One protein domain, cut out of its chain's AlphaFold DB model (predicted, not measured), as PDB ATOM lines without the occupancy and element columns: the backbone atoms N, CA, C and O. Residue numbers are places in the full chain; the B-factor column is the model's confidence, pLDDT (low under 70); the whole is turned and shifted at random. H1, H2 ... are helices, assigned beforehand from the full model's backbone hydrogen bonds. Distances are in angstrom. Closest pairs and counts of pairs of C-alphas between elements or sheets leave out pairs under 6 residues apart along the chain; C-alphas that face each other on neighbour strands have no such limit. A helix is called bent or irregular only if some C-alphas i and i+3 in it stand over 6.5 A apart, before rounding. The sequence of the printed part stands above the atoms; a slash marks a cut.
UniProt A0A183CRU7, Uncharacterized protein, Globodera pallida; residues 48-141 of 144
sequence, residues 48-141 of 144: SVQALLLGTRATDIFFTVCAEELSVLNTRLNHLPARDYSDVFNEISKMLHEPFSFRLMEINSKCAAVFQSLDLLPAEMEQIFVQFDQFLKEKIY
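AT A GLANCE: This is residues 48 to 141 of the 144 residues of an uncharacterized protein of Globodera pallida (UniProt A0A183CRU7). One long helix, H1, runs along most of a narrow model, and the helical hairpin of H3 and H4 crosses it over its earlier part, H3 by residues 58 to 66 and H4 by residues 51 to 59. At the other end H2 runs back beside the last part of H1 without packing firmly on it, and the turn at residues 81 to 87 sticks out. The printed part has 94 residues with four named helices, H1, H2, H3 and H4 in that order along the chain, and no named strand; the class is all helix. The whole is loose, with a radius of gyration of the C-alphas of 16.8 A, and its outline is a rod that spans 55 by 24 by 17 A.

IN THESE COORDINATES: The printed part begins with H1, residues 48 to 78, from C-alpha 48 at (13.845, 62.389, 80.052) to C-alpha 78 at (52.377, 48.179, 97.925). It is the longest helix, with 31 residues and 44.8 A from first to last C-alpha. After a short link of 6 residues comes H2, residues 85 to 97, which is 17.6 A long and begins at C-alpha 85 at (61.635, 42.407, 90.097). A tight link of 1 residue, Glu 98, joins it to H3, residues 99 to 117, which is 25.9 A long. A tight link of 4 residues then leads to H4, residues 122 to 141, which is 26.7 A long and ends at C-alpha 141 at (33.458, 46.356, 75.858). H4 is irregular, but only just: C-alphas 138 and 141 are 6.54 A apart, and its line is a rough one.

HOW THE PARTS SIT: H1 touches H3 and H4. With H3 it touches through residues 58 to 66 alone, beside residues 107 to 111 of H3; the closest C-alphas are those of Val 65 and Ile 107, 6.3 A apart. The two helices run opposite ways at a steep tilt of 50 degrees. With H4, H1 touches through residues 51 to 59 alone, beside residues 124 to 132 of H4; the closest C-alphas are those of Gly 55 and Gln 131, 6.1 A apart. H1 and H4 run the same way at a steep tilt of 56 degrees. H3 and H4 form a helical hairpin and run opposite ways at a shallow tilt of 17 degrees. They touch through residues 112 to 116 of H3 and 125 to 129 of H4 alone, with the C-alphas of Phe 115 and Met 125 the closest, 6.7 A apart. H1 and H2 are close but not clearly touching, with 2 pairs of C-alphas within 8 A; the closest are those of Leu 77 and Ile 92, 7.2 A apart. H1 and H2 run opposite ways at a shallow tilt of 19 degrees. H2 and H3 meet only through their link, and H2 is apart from H4. In H1, H2 and H3 every backbone O i to N i+4 pair is within hydrogen-bond range; in H4 it is 15 of 16.

THE WHOLE: The two C-alphas farthest apart are those of Ser 48 and Arg 83, at 56.1 A, while the first and last printed C-alphas, those of Ser 48 and Tyr 141, are 25.7 A apart. The printed part has no cut, and no link in it is long. Residues 81 to 87, of which 85 to 87 belong to H2, stand free. The mean pLDDT of the printed part is 71.4, and 31 residues are under 70, among them residues 48 to 55, 80 to 83, 93 to 105 and 139 to 141.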
ATOM      1  N   SER A  48      12.488  62.176  80.565       61.25
ATOM      2  CA  SER A  48      13.845  62.389  80.052       61.25
ATOM      3  C   SER A  48      14.823  62.960  81.086       61.25
ATOM      4  O   SER A  48      15.993  62.591  81.092       61.25
ATOM      5  N   VAL A  49      14.360  63.834  81.983       66.44
ATOM      6  CA  VAL A  49      15.180  64.430  83.052       66.44
ATOM      7  C   VAL A  49      15.412  63.413  84.166       66.44
ATOM      8  O   VAL A  49      16.524  63.305  84.676       66.44
ATOM      9  N   GLN A  50      14.390  62.621  84.497       61.31
ATOM     10  CA  GLN A  50      14.501  61.533  85.468       61.31
ATOM     11  C   GLN A  50      15.449  60.436  84.962       61.31
ATOM     12  O   GLN A  50      16.346  60.031  85.694       61.31
ATOM     13  N   ALA A  51      15.343  60.050  83.686       59.69
ATOM     14  CA  ALA A  51      16.256  59.102  83.048       59.69
ATOM     15  C   ALA A  51      17.711  59.602  83.010       59.69
ATOM     16  O   ALA A  51      18.629  58.813  83.210       59.69
ATOM     17  N   LEU A  52      17.939  60.902  82.785       66.56
ATOM     18  CA  LEU A  52      19.282  61.490  82.797       66.56
ATOM     19  C   LEU A  52      19.899  61.494  84.208       66.56
ATOM     20  O   LEU A  52      21.071  61.159  84.378       66.56
ATOM     21  N   LEU A  53      19.109  61.849  85.227       65.75
ATOM     22  CA  LEU A  53      19.528  61.820  86.634       65.75
ATOM     23  C   LEU A  53      19.847  60.397  87.105       65.75
ATOM     24  O   LEU A  53      20.849  60.192  87.788       65.75
ATOM     25  N   LEU A  54      19.029  59.420  86.705       65.19
ATOM     26  CA  LEU A  54      19.277  58.005  86.976       65.19
ATOM     27  C   LEU A  54      20.579  57.525  86.326       65.19
ATOM     28  O   LEU A  54      21.397  56.909  87.008       65.19
ATOM     29  N   GLY A  55      20.810  57.863  85.057       65.69
ATOM     30  CA  GLY A  55      22.030  57.468  84.346       65.69
ATOM     31  C   GLY A  55      23.292  58.096  84.925       65.69
ATOM     32  O   GLY A  55      24.313  57.423  85.069       65.69
ATOM     33  N   THR A  56      23.209  59.360  85.347       74.88
ATOM     34  CA  THR A  56      24.319  60.038  86.039       74.88
ATOM     35  C   THR A  56      24.642  59.316  87.347       74.88
ATOM     36  O   THR A  56      25.788  58.960  87.595       74.88
ATOM     37  N   ARG A  57      23.613  58.975  88.131       71.19
ATOM     38  CA  ARG A  57      23.772  58.277  89.412       71.19
ATOM     39  C   ARG A  57      24.341  56.863  89.251       71.19
ATOM     40  O   ARG A  57      25.172  56.450  90.053       71.19
ATOM     41  N   ALA A  58      23.925  56.132  88.219       67.81
ATOM     42  CA  ALA A  58      24.475  54.817  87.893       67.81
ATOM     43  C   ALA A  58      25.965  54.897  87.523       67.81
ATOM     44  O   ALA A  58      26.771  54.086  87.979       67.81
ATOM     45  N   THR A  59      26.336  55.918  86.749       71.25
ATOM     46  CA  THR A  59      27.725  56.181  86.352       71.25
ATOM     47  C   THR A  59      28.596  56.546  87.559       71.25
ATOM     48  O   THR A  59      29.696  56.015  87.706       71.25
ATOM     49  N   ASP A  60      28.092  57.386  88.465       76.62
ATOM     50  CA  ASP A  60      28.801  57.766  89.694       76.62
ATOM     51  C   ASP A  60      29.052  56.558  90.608       76.62
ATOM     52  O   ASP A  60      30.152  56.387  91.143       76.62
ATOM     53  N   ILE A  61      28.051  55.681  90.753       76.19
ATOM     54  CA  ILE A  61      28.176  54.430  91.516       76.19
ATOM     55  C   ILE A  61      29.242  53.532  90.882       76.19
ATOM     56  O   ILE A  61      30.126  53.047  91.588       76.19
ATOM     57  N   PHE A  62      29.226  53.373  89.558       74.50
ATOM     58  CA  PHE A  62      30.234  52.587  88.848       74.50
ATOM     59  C   PHE A  62      31.656  53.094  89.088       74.50
ATOM     60  O   PHE A  62      32.537  52.305  89.434       74.50
ATOM     61  N   PHE A  63      31.892  54.400  88.940       76.88
ATOM     62  CA  PHE A  63      33.222  54.971  89.156       76.88
ATOM     63  C   PHE A  63      33.670  54.877  90.612       76.88
ATOM     64  O   PHE A  63      34.848  54.628  90.863       76.88
ATOM     65  N   THR A  64      32.741  55.013  91.560       79.19
ATOM     66  CA  THR A  64      33.031  54.835  92.988       79.19
ATOM     67  C   THR A  64      33.493  53.408  93.272       79.19
ATOM     68  O   THR A  64      34.574  53.211  93.821       79.19
ATOM     69  N   VAL A  65      32.737  52.405  92.812       75.56
ATOM     70  CA  VAL A  65      33.096  50.989  92.993       75.56
ATOM     71  C   VAL A  65      34.407  50.656  92.265       75.56
ATOM     72  O   VAL A  65      35.255  49.951  92.808       75.56
ATOM     73  N   CYS A  66      34.639  51.209  91.067       74.44
ATOM     74  CA  CYS A  66      35.921  51.070  90.367       74.44
ATOM     75  C   CYS A  66      37.091  51.644  91.177       74.44
ATOM     76  O   CYS A  66      38.143  51.010  91.278       74.44
ATOM     77  N   ALA A  67      36.928  52.840  91.745       75.25
ATOM     78  CA  ALA A  67      37.964  53.493  92.535       75.25
ATOM     79  C   ALA A  67      38.292  52.701  93.810       75.25
ATOM     80  O   ALA A  67      39.465  52.570  94.164       75.25
ATOM     81  N   GLU A  68      37.284  52.119  94.464       78.19
ATOM     82  CA  GLU A  68      37.476  51.230  95.614       78.19
ATOM     83  C   GLU A  68      38.284  49.984  95.237       78.19
ATOM     84  O   GLU A  68      39.274  49.664  95.899       78.19
ATOM     85  N   GLU A  69      37.935  49.311  94.139       73.62
ATOM     86  CA  GLU A  69      38.664  48.120  93.692       73.62
ATOM     87  C   GLU A  69      40.106  48.421  93.278       73.62
ATOM     88  O   GLU A  69      41.019  47.645  93.586       73.62
ATOM     89  N   LEU A  70      40.338  49.567  92.632       73.94
ATOM     90  CA  LEU A  70      41.680  50.053  92.315       73.94
ATOM     91  C   LEU A  70      42.471  50.404  93.580       73.94
ATOM     92  O   LEU A  70      43.673  50.149  93.636       73.94
ATOM     93  N   SER A  71      41.819  50.935  94.614       78.56
ATOM     94  CA  SER A  71      42.452  51.217  95.907       78.56
ATOM     95  C   SER A  71      42.875  49.932  96.629       78.56
ATOM     96  O   SER A  71      44.005  49.828  97.123       78.56
ATOM     97  N   VAL A  72      42.018  48.905  96.623       78.25
ATOM     98  CA  VAL A  72      42.347  47.568  97.144       78.25
ATOM     99  C   VAL A  72      43.526  46.973  96.376       78.25
ATOM    100  O   VAL A  72      44.465  46.454  96.983       78.25
ATOM    101  N   LEU A  73      43.513  47.081  95.045       71.38
ATOM    102  CA  LEU A  73      44.604  46.623  94.191       71.38
ATOM    103  C   LEU A  73      45.919  47.341  94.521       71.38
ATOM    104  O   LEU A  73      46.925  46.689  94.786       71.38
ATOM    105  N   ASN A  74      45.896  48.673  94.580       74.31
ATOM    106  CA  ASN A  74      47.053  49.493  94.922       74.31
ATOM    107  C   ASN A  74      47.611  49.136  96.306       74.31
ATOM    108  O   ASN A  74      48.823  49.027  96.487       74.31
ATOM    109  N   THR A  75      46.741  48.889  97.285       78.62
ATOM    110  CA  THR A  75      47.163  48.436  98.615       78.62
ATOM    111  C   THR A  75      47.901  47.104  98.514       78.62
ATOM    112  O   THR A  75      49.008  46.989  99.031       78.62
ATOM    113  N   ARG A  76      47.357  46.117  97.795       73.94
ATOM    114  CA  ARG A  76      48.006  44.808  97.606       73.94
ATOM    115  C   ARG A  76      49.367  44.926  96.921       73.94
ATOM    116  O   ARG A  76      50.313  44.290  97.374       73.94
ATOM    117  N   LEU A  77      49.477  45.772  95.896       71.06
ATOM    118  CA  LEU A  77      50.735  46.018  95.187       71.06
ATOM    119  C   LEU A  77      51.811  46.617  96.102       71.06
ATOM    120  O   LEU A  77      52.956  46.177  96.066       71.06
ATOM    121  N   ASN A  78      51.442  47.556  96.978       73.62
ATOM    122  CA  ASN A  78      52.377  48.179  97.925       73.62
ATOM    123  C   ASN A  78      52.856  47.236  99.044       73.62
ATOM    124  O   ASN A  78      53.839  47.542  99.713       73.62
ATOM    125  N   HIS A  79      52.184  46.100  99.257       75.19
ATOM    126  CA  HIS A  79      52.571  45.096 100.256       75.19
ATOM    127  C   HIS A  79      53.324  43.901  99.650       75.19
ATOM    128  O   HIS A  79      53.647  42.956 100.374       75.19
ATOM    129  N   LEU A  80      53.614  43.913  98.342       68.50
ATOM    130  CA  LEU A  80      54.394  42.849  97.714       68.50
ATOM    131  C   LEU A  80      55.840  42.874  98.241       68.50
ATOM    132  O   LEU A  80      56.502  43.915  98.187       68.50
ATOM    133  N   PRO A  81      56.364  41.746  98.751       64.38
ATOM    134  CA  PRO A  81      57.737  41.691  99.226       64.38
ATOM    135  C   PRO A  81      58.700  41.881  98.047       64.38
ATOM    136  O   PRO A  81      58.676  41.115  97.087       64.38
ATOM    137  N   ALA A  82      59.579  42.883  98.141       63.03
ATOM    138  CA  ALA A  82      60.593  43.210  97.135       63.03
ATOM    139  C   ALA A  82      61.741  42.180  97.120       63.03
ATOM    140  O   ALA A  82      62.874  42.487  97.487       63.03
ATOM    141  N   ARG A  83      61.432  40.926  96.772       63.78
ATOM    142  CA  ARG A  83      62.415  39.836  96.684       63.78
ATOM    143  C   ARG A  83      63.019  39.697  95.287       63.78
ATOM    144  O   ARG A  83      64.216  39.448  95.211       63.78
ATOM    145  N   ASP A  84      62.235  39.910  94.224       70.50
ATOM    146  CA  ASP A  84      62.716  39.904  92.837       70.50
ATOM    147  C   ASP A  84      61.806  40.737  91.908       70.50
ATOM    148  O   ASP A  84      60.578  40.665  91.996       70.50
ATOM    149  N   TYR A  85      62.391  41.530  91.005       67.75
ATOM    150  CA  TYR A  85      61.635  42.407  90.097       67.75
ATOM    151  C   TYR A  85      60.815  41.612  89.073       67.75
ATOM    152  O   TYR A  85      59.749  42.072  88.666       67.75
ATOM    153  N   SER A  86      61.273  40.414  88.685       72.69
ATOM    154  CA  SER A  86      60.531  39.530  87.773       72.69
ATOM    155  C   SER A  86      59.271  38.957  88.422       72.69
ATOM    156  O   SER A  86      58.240  38.852  87.759       72.69
ATOM    157  N   ASP A  87      59.333  38.605  89.707       69.75
ATOM    158  CA  ASP A  87      58.182  38.074  90.440       69.75
ATOM    159  C   ASP A  87      57.158  39.177  90.699       69.75
ATOM    160  O   ASP A  87      55.967  38.984  90.473       69.75
ATOM    161  N   VAL A  88      57.627  40.372  91.071       70.06
ATOM    162  CA  VAL A  88      56.774  41.558  91.208       70.06
ATOM    163  C   VAL A  88      56.110  41.909  89.873       70.06
ATOM    164  O   VAL A  88      54.911  42.166  89.848       70.06
ATOM    165  N   PHE A  89      56.839  41.868  88.754       72.00
ATOM    166  CA  PHE A  89      56.281  42.141  87.426       72.00
ATOM    167  C   PHE A  89      55.259  41.089  86.974       72.00
ATOM    168  O   PHE A  89      54.221  41.450  86.416       72.00
ATOM    169  N   ASN A  90      55.517  39.802  87.221       72.88
ATOM    170  CA  ASN A  90      54.575  38.726  86.907       72.88
ATOM    171  C   ASN A  90      53.313  38.807  87.769       72.88
ATOM    172  O   ASN A  90      52.212  38.613  87.256       72.88
ATOM    173  N   GLU A  91      53.455  39.142  89.049       70.69
ATOM    174  CA  GLU A  91      52.323  39.284  89.956       70.69
ATOM    175  C   GLU A  91      51.507  40.543  89.636       70.69
ATOM    176  O   GLU A  91      50.284  40.475  89.572       70.69
ATOM    177  N   ILE A  92      52.164  41.665  89.313       70.56
ATOM    178  CA  ILE A  92      51.519  42.866  88.758       70.56
ATOM    179  C   ILE A  92      50.788  42.522  87.458       70.56
ATOM    180  O   ILE A  92      49.629  42.890  87.297       70.56
ATOM    181  N   SER A  93      51.428  41.790  86.543       69.00
ATOM    182  CA  SER A  93      50.821  41.405  85.267       69.00
ATOM    183  C   SER A  93      49.608  40.504  85.476       69.00
ATOM    184  O   SER A  93      48.570  40.776  84.890       69.00
ATOM    185  N   LYS A  94      49.659  39.506  86.369       67.50
ATOM    186  CA  LYS A  94      48.477  38.715  86.758       67.50
ATOM    187  C   LYS A  94      47.386  39.580  87.380       67.50
ATOM    188  O   LYS A  94      46.232  39.484  86.986       67.50
ATOM    189  N   MET A  95      47.749  40.463  88.306       63.41
ATOM    190  CA  MET A  95      46.817  41.358  88.993       63.41
ATOM    191  C   MET A  95      46.252  42.480  88.103       63.41
ATOM    192  O   MET A  95      45.282  43.116  88.507       63.41
ATOM    193  N   LEU A  96      46.819  42.731  86.920       65.44
ATOM    194  CA  LEU A  96      46.329  43.717  85.947       65.44
ATOM    195  C   LEU A  96      45.633  43.076  84.735       65.44
ATOM    196  O   LEU A  96      44.633  43.623  84.273       65.44
ATOM    197  N   HIS A  97      46.113  41.931  84.230       59.47
ATOM    198  CA  HIS A  97      45.557  41.255  83.046       59.47
ATOM    199  C   HIS A  97      44.427  40.272  83.361       59.47
ATOM    200  O   HIS A  97      43.423  40.250  82.656       59.47
ATOM    201  N   GLU A  98      44.572  39.446  84.395       52.09
ATOM    202  CA  GLU A  98      43.567  38.447  84.781       52.09
ATOM    203  C   GLU A  98      42.235  39.035  85.326       52.09
ATOM    204  O   GLU A  98      41.198  38.394  85.147       52.09
ATOM    205  N   PRO A  99      42.164  40.243  85.935       51.72
ATOM    206  CA  PRO A  99      40.965  40.686  86.628       51.72
ATOM    207  C   PRO A  99      40.112  41.697  85.876       51.72
ATOM    208  O   PRO A  99      39.066  42.022  86.409       51.72
ATOM    209  N   PHE A 100      40.462  42.236  84.703       54.31
ATOM    210  CA  PHE A 100      39.629  43.337  84.192       54.31
ATOM    211  C   PHE A 100      38.211  42.877  83.823       54.31
ATOM    212  O   PHE A 100      37.252  43.554  84.167       54.31
ATOM    213  N   SER A 101      38.058  41.683  83.245       57.38
ATOM    214  CA  SER A 101      36.757  41.069  82.940       57.38
ATOM    215  C   SER A 101      36.062  40.471  84.173       57.38
ATOM    216  O   SER A 101      34.874  40.715  84.384       57.38
ATOM    217  N   PHE A 102      36.791  39.745  85.029       61.56
ATOM    218  CA  PHE A 102      36.241  39.172  86.269       61.56
ATOM    219  C   PHE A 102      35.870  40.241  87.302       61.56
ATOM    220  O   PHE A 102      34.795  40.175  87.896       61.56
ATOM    221  N   ARG A 103      36.703  41.269  87.481       62.69
ATOM    222  CA  ARG A 103      36.361  42.413  88.326       62.69
ATOM    223  C   ARG A 103      35.306  43.294  87.701       62.69
ATOM    224  O   ARG A 103      34.521  43.828  88.467       62.69
ATOM    225  N   LEU A 104      35.188  43.409  86.373       67.88
ATOM    226  CA  LEU A 104      34.004  44.063  85.798       67.88
ATOM    227  C   LEU A 104      32.721  43.345  86.223       67.88
ATOM    228  O   LEU A 104      31.724  43.994  86.525       67.88
ATOM    229  N   MET A 105      32.751  42.010  86.265       69.94
ATOM    230  CA  MET A 105      31.621  41.200  86.714       69.94
ATOM    231  C   MET A 105      31.335  41.402  88.213       69.94
ATOM    232  O   MET A 105      30.174  41.571  88.587       69.94
ATOM    233  N   GLU A 106      32.365  41.474  89.066       72.25
ATOM    234  CA  GLU A 106      32.208  41.850  90.484       72.25
ATOM    235  C   GLU A 106      31.679  43.280  90.653       72.25
ATOM    236  O   GLU A 106      30.777  43.507  91.454       72.25
ATOM    237  N   ILE A 107      32.202  44.243  89.888       70.56
ATOM    238  CA  ILE A 107      31.768  45.644  89.899       70.56
ATOM    239  C   ILE A 107      30.294  45.723  89.502       70.56
ATOM    240  O   ILE A 107      29.520  46.392  90.180       70.56
ATOM    241  N   ASN A 108      29.880  44.995  88.463       71.50
ATOM    242  CA  ASN A 108      28.485  44.920  88.036       71.50
ATOM    243  C   ASN A 108      27.596  44.317  89.141       71.50
ATOM    244  O   ASN A 108      26.569  44.892  89.498       71.50
ATOM    245  N   SER A 109      28.035  43.223  89.774       79.19
ATOM    246  CA  SER A 109      27.325  42.612  90.907       79.19
ATOM    247  C   SER A 109      27.200  43.557  92.113       79.19
ATOM    248  O   SER A 109      26.134  43.636  92.726       79.19
ATOM    249  N   LYS A 110      28.245  44.328  92.429       78.38
ATOM    250  CA  LYS A 110      28.224  45.326  93.509       78.38
ATOM    251  C   LYS A 110      27.334  46.517  93.176       78.38
ATOM    252  O   LYS A 110      26.563  46.942  94.030       78.38
ATOM    253  N   CYS A 111      27.374  47.009  91.938       76.62
ATOM    254  CA  CYS A 111      26.453  48.043  91.470       76.62
ATOM    255  C   CYS A 111      25.001  47.563  91.592       76.62
ATOM    256  O   CYS A 111      24.169  48.287  92.126       76.62
ATOM    257  N   ALA A 112      24.715  46.314  91.206       75.94
ATOM    258  CA  ALA A 112      23.395  45.710  91.353       75.94
ATOM    259  C   ALA A 112      22.920  45.672  92.816       75.94
ATOM    260  O   ALA A 112      21.779  46.036  93.096       75.94
ATOM    261  N   ALA A 113      23.795  45.285  93.750       80.12
ATOM    262  CA  ALA A 113      23.487  45.288  95.179       80.12
ATOM    263  C   ALA A 113      23.220  46.708  95.714       80.12
ATOM    264  O   ALA A 113      22.281  46.916  96.481       80.12
ATOM    265  N   VAL A 114      23.998  47.701  95.266       76.56
ATOM    266  CA  VAL A 114      23.763  49.109  95.615       76.56
ATOM    267  C   VAL A 114      22.420  49.575  95.057       76.56
ATOM    268  O   VAL A 114      21.642  50.154  95.808       76.56
ATOM    269  N   PHE A 115      22.092  49.277  93.798       76.50
ATOM    270  CA  PHE A 115      20.801  49.643  93.205       76.50
ATOM    271  C   PHE A 115      19.618  49.034  93.961       76.50
ATOM    272  O   PHE A 115      18.636  49.730  94.192       76.50
ATOM    273  N   GLN A 116      19.736  47.780  94.406       77.19
ATOM    274  CA  GLN A 116      18.720  47.104  95.220       77.19
ATOM    275  C   GLN A 116      18.566  47.701  96.626       77.19
ATOM    276  O   GLN A 116      17.509  47.561  97.233       77.19
ATOM    277  N   SER A 117      19.604  48.359  97.151       78.81
ATOM    278  CA  SER A 117      19.550  49.057  98.443       78.81
ATOM    279  C   SER A 117      18.933  50.457  98.363       78.81
ATOM    280  O   SER A 117      18.674  51.077  99.393       78.81
ATOM    281  N   LEU A 118      18.711  50.978  97.152       75.94
ATOM    282  CA  LEU A 118      18.010  52.238  96.951       75.94
ATOM    283  C   LEU A 118      16.495  51.972  96.987       75.94
ATOM    284  O   LEU A 118      16.026  51.056  96.319       75.94
ATOM    285  N   ASP A 119      15.731  52.803  97.706       75.75
ATOM    286  CA  ASP A 119      14.253  52.799  97.705       75.75
ATOM    287  C   ASP A 119      13.696  53.291  96.352       75.75
ATOM    288  O   ASP A 119      13.076  54.352  96.244       75.75
ATOM    289  N   LEU A 120      13.987  52.553  95.284       75.00
ATOM    290  CA  LEU A 120      13.562  52.836  93.920       75.00
ATOM    291  C   LEU A 120      12.377  51.960  93.538       75.00
ATOM    292  O   LEU A 120      12.258  50.806  93.958       75.00
ATOM    293  N   LEU A 121      11.512  52.492  92.678       80.44
ATOM    294  CA  LEU A 121      10.461  51.685  92.078       80.44
ATOM    295  C   LEU A 121      11.083  50.638  91.136       80.44
ATOM    296  O   LEU A 121      12.087  50.926  90.480       80.44
ATOM    297  N   PRO A 122      10.468  49.451  90.968       76.62
ATOM    298  CA  PRO A 122      11.001  48.409  90.085       76.62
ATOM    299  C   PRO A 122      11.299  48.894  88.658       76.62
ATOM    300  O   PRO A 122      12.331  48.549  88.091       76.62
ATOM    301  N   ALA A 123      10.441  49.761  88.107       75.56
ATOM    302  CA  ALA A 123      10.628  50.352  86.781       75.56
ATOM    303  C   ALA A 123      11.831  51.316  86.706       75.56
ATOM    304  O   ALA A 123      12.479  51.424  85.669       75.56
ATOM    305  N   GLU A 124      12.142  52.015  87.800       74.38
ATOM    306  CA  GLU A 124      13.318  52.888  87.895       74.38
ATOM    307  C   GLU A 124      14.594  52.051  88.008       74.38
ATOM    308  O   GLU A 124      15.591  52.350  87.355       74.38
ATOM    309  N   MET A 125      14.545  50.962  88.777       73.44
ATOM    310  CA  MET A 125      15.649  50.012  88.893       73.44
ATOM    311  C   MET A 125      15.965  49.355  87.541       73.44
ATOM    312  O   MET A 125      17.125  49.295  87.142       73.44
ATOM    313  N   GLU A 126      14.943  48.919  86.801       79.00
ATOM    314  CA  GLU A 126      15.098  48.362  85.453       79.00
ATOM    315  C   GLU A 126      15.727  49.376  84.486       79.00
ATOM    316  O   GLU A 126      16.668  49.039  83.768       79.00
ATOM    317  N   GLN A 127      15.290  50.641  84.518       77.44
ATOM    318  CA  GLN A 127      15.910  51.698  83.711       77.44
ATOM    319  C   GLN A 127      17.382  51.929  84.064       77.44
ATOM    320  O   GLN A 127      18.193  52.102  83.152       77.44
ATOM    321  N   ILE A 128      17.742  51.902  85.351       74.94
ATOM    322  CA  ILE A 128      19.141  52.007  85.788       74.94
ATOM    323  C   ILE A 128      19.967  50.855  85.220       74.94
ATOM    324  O   ILE A 128      21.031  51.098  84.656       74.94
ATOM    325  N   PHE A 129      19.477  49.617  85.317       75.44
ATOM    326  CA  PHE A 129      20.187  48.453  84.786       75.44
ATOM    327  C   PHE A 129      20.373  48.526  83.271       75.44
ATOM    328  O   PHE A 129      21.471  48.266  82.785       75.44
ATOM    329  N   VAL A 130      19.338  48.923  82.525       79.56
ATOM    330  CA  VAL A 130      19.416  49.073  81.063       79.56
ATOM    331  C   VAL A 130      20.432  50.145  80.671       79.56
ATOM    332  O   VAL A 130      21.276  49.906  79.808       79.56
ATOM    333  N   GLN A 131      20.396  51.315  81.313       75.62
ATOM    334  CA  GLN A 131      21.354  52.388  81.032       75.62
ATOM    335  C   GLN A 131      22.784  52.007  81.423       75.62
ATOM    336  O   GLN A 131      23.733  52.358  80.722       75.62
ATOM    337  N   PHE A 132      22.940  51.268  82.518       75.81
ATOM    338  CA  PHE A 132      24.232  50.782  82.967       75.81
ATOM    339  C   PHE A 132      24.824  49.745  82.002       75.81
ATOM    340  O   PHE A 132      25.983  49.863  81.605       75.81
ATOM    341  N   ASP A 133      24.024  48.780  81.549       75.06
ATOM    342  CA  ASP A 133      24.446  47.778  80.566       75.06
ATOM    343  C   ASP A 133      24.818  48.422  79.218       75.06
ATOM    344  O   ASP A 133      25.829  48.075  78.603       75.06
ATOM    345  N   GLN A 134      24.054  49.433  78.791       76.94
ATOM    346  CA  GLN A 134      24.371  50.246  77.617       76.94
ATOM    347  C   GLN A 134      25.723  50.966  77.775       76.94
ATOM    348  O   GLN A 134      26.559  50.919  76.871       76.94
ATOM    349  N   PHE A 135      25.977  51.584  78.933       74.50
ATOM    350  CA  PHE A 135      27.252  52.239  79.231       74.50
ATOM    351  C   PHE A 135      28.431  51.256  79.177       74.50
ATOM    352  O   PHE A 135      29.445  51.555  78.543       74.50
ATOM    353  N   LEU A 136      28.297  50.073  79.785       72.44
ATOM    354  CA  LEU A 136      29.339  49.045  79.748       72.44
ATOM    355  C   LEU A 136      29.641  48.607  78.309       72.44
ATOM    356  O   LEU A 136      30.808  48.536  77.920       72.44
ATOM    357  N   LYS A 137      28.599  48.389  77.497       73.19
ATOM    358  CA  LYS A 137      28.723  48.075  76.065       73.19
ATOM    359  C   LYS A 137      29.459  49.153  75.292       73.19
ATOM    360  O   LYS A 137      30.405  48.837  74.584       73.19
ATOM    361  N   GLU A 138      29.069  50.413  75.436       74.44
ATOM    362  CA  GLU A 138      29.620  51.501  74.623       74.44
ATOM    363  C   GLU A 138      31.017  51.952  75.059       74.44
ATOM    364  O   GLU A 138      31.811  52.388  74.224       74.44
ATOM    365  N   LYS A 139      31.311  51.915  76.362       69.50
ATOM    366  CA  LYS A 139      32.525  52.529  76.922       69.50
ATOM    367  C   LYS A 139      33.586  51.525  77.329       69.50
ATOM    368  O   LYS A 139      34.765  51.857  77.241       69.50
ATOM    369  N   ILE A 140      33.193  50.325  77.748       65.38
ATOM    370  CA  ILE A 140      34.134  49.312  78.225       65.38
ATOM    371  C   ILE A 140      34.355  48.248  77.147       65.38
ATOM    372  O   ILE A 140      35.471  48.110  76.665       65.38
ATOM    373  N   TYR A 141      33.307  47.542  76.715       65.00
ATOM    374  CA  TYR A 141      33.458  46.356  75.858       65.00
ATOM    375  C   TYR A 141      33.925  46.642  74.423       65.00
ATOM    376  O   TYR A 141      34.410  45.734  73.767       65.00
TER     377      TYR A 141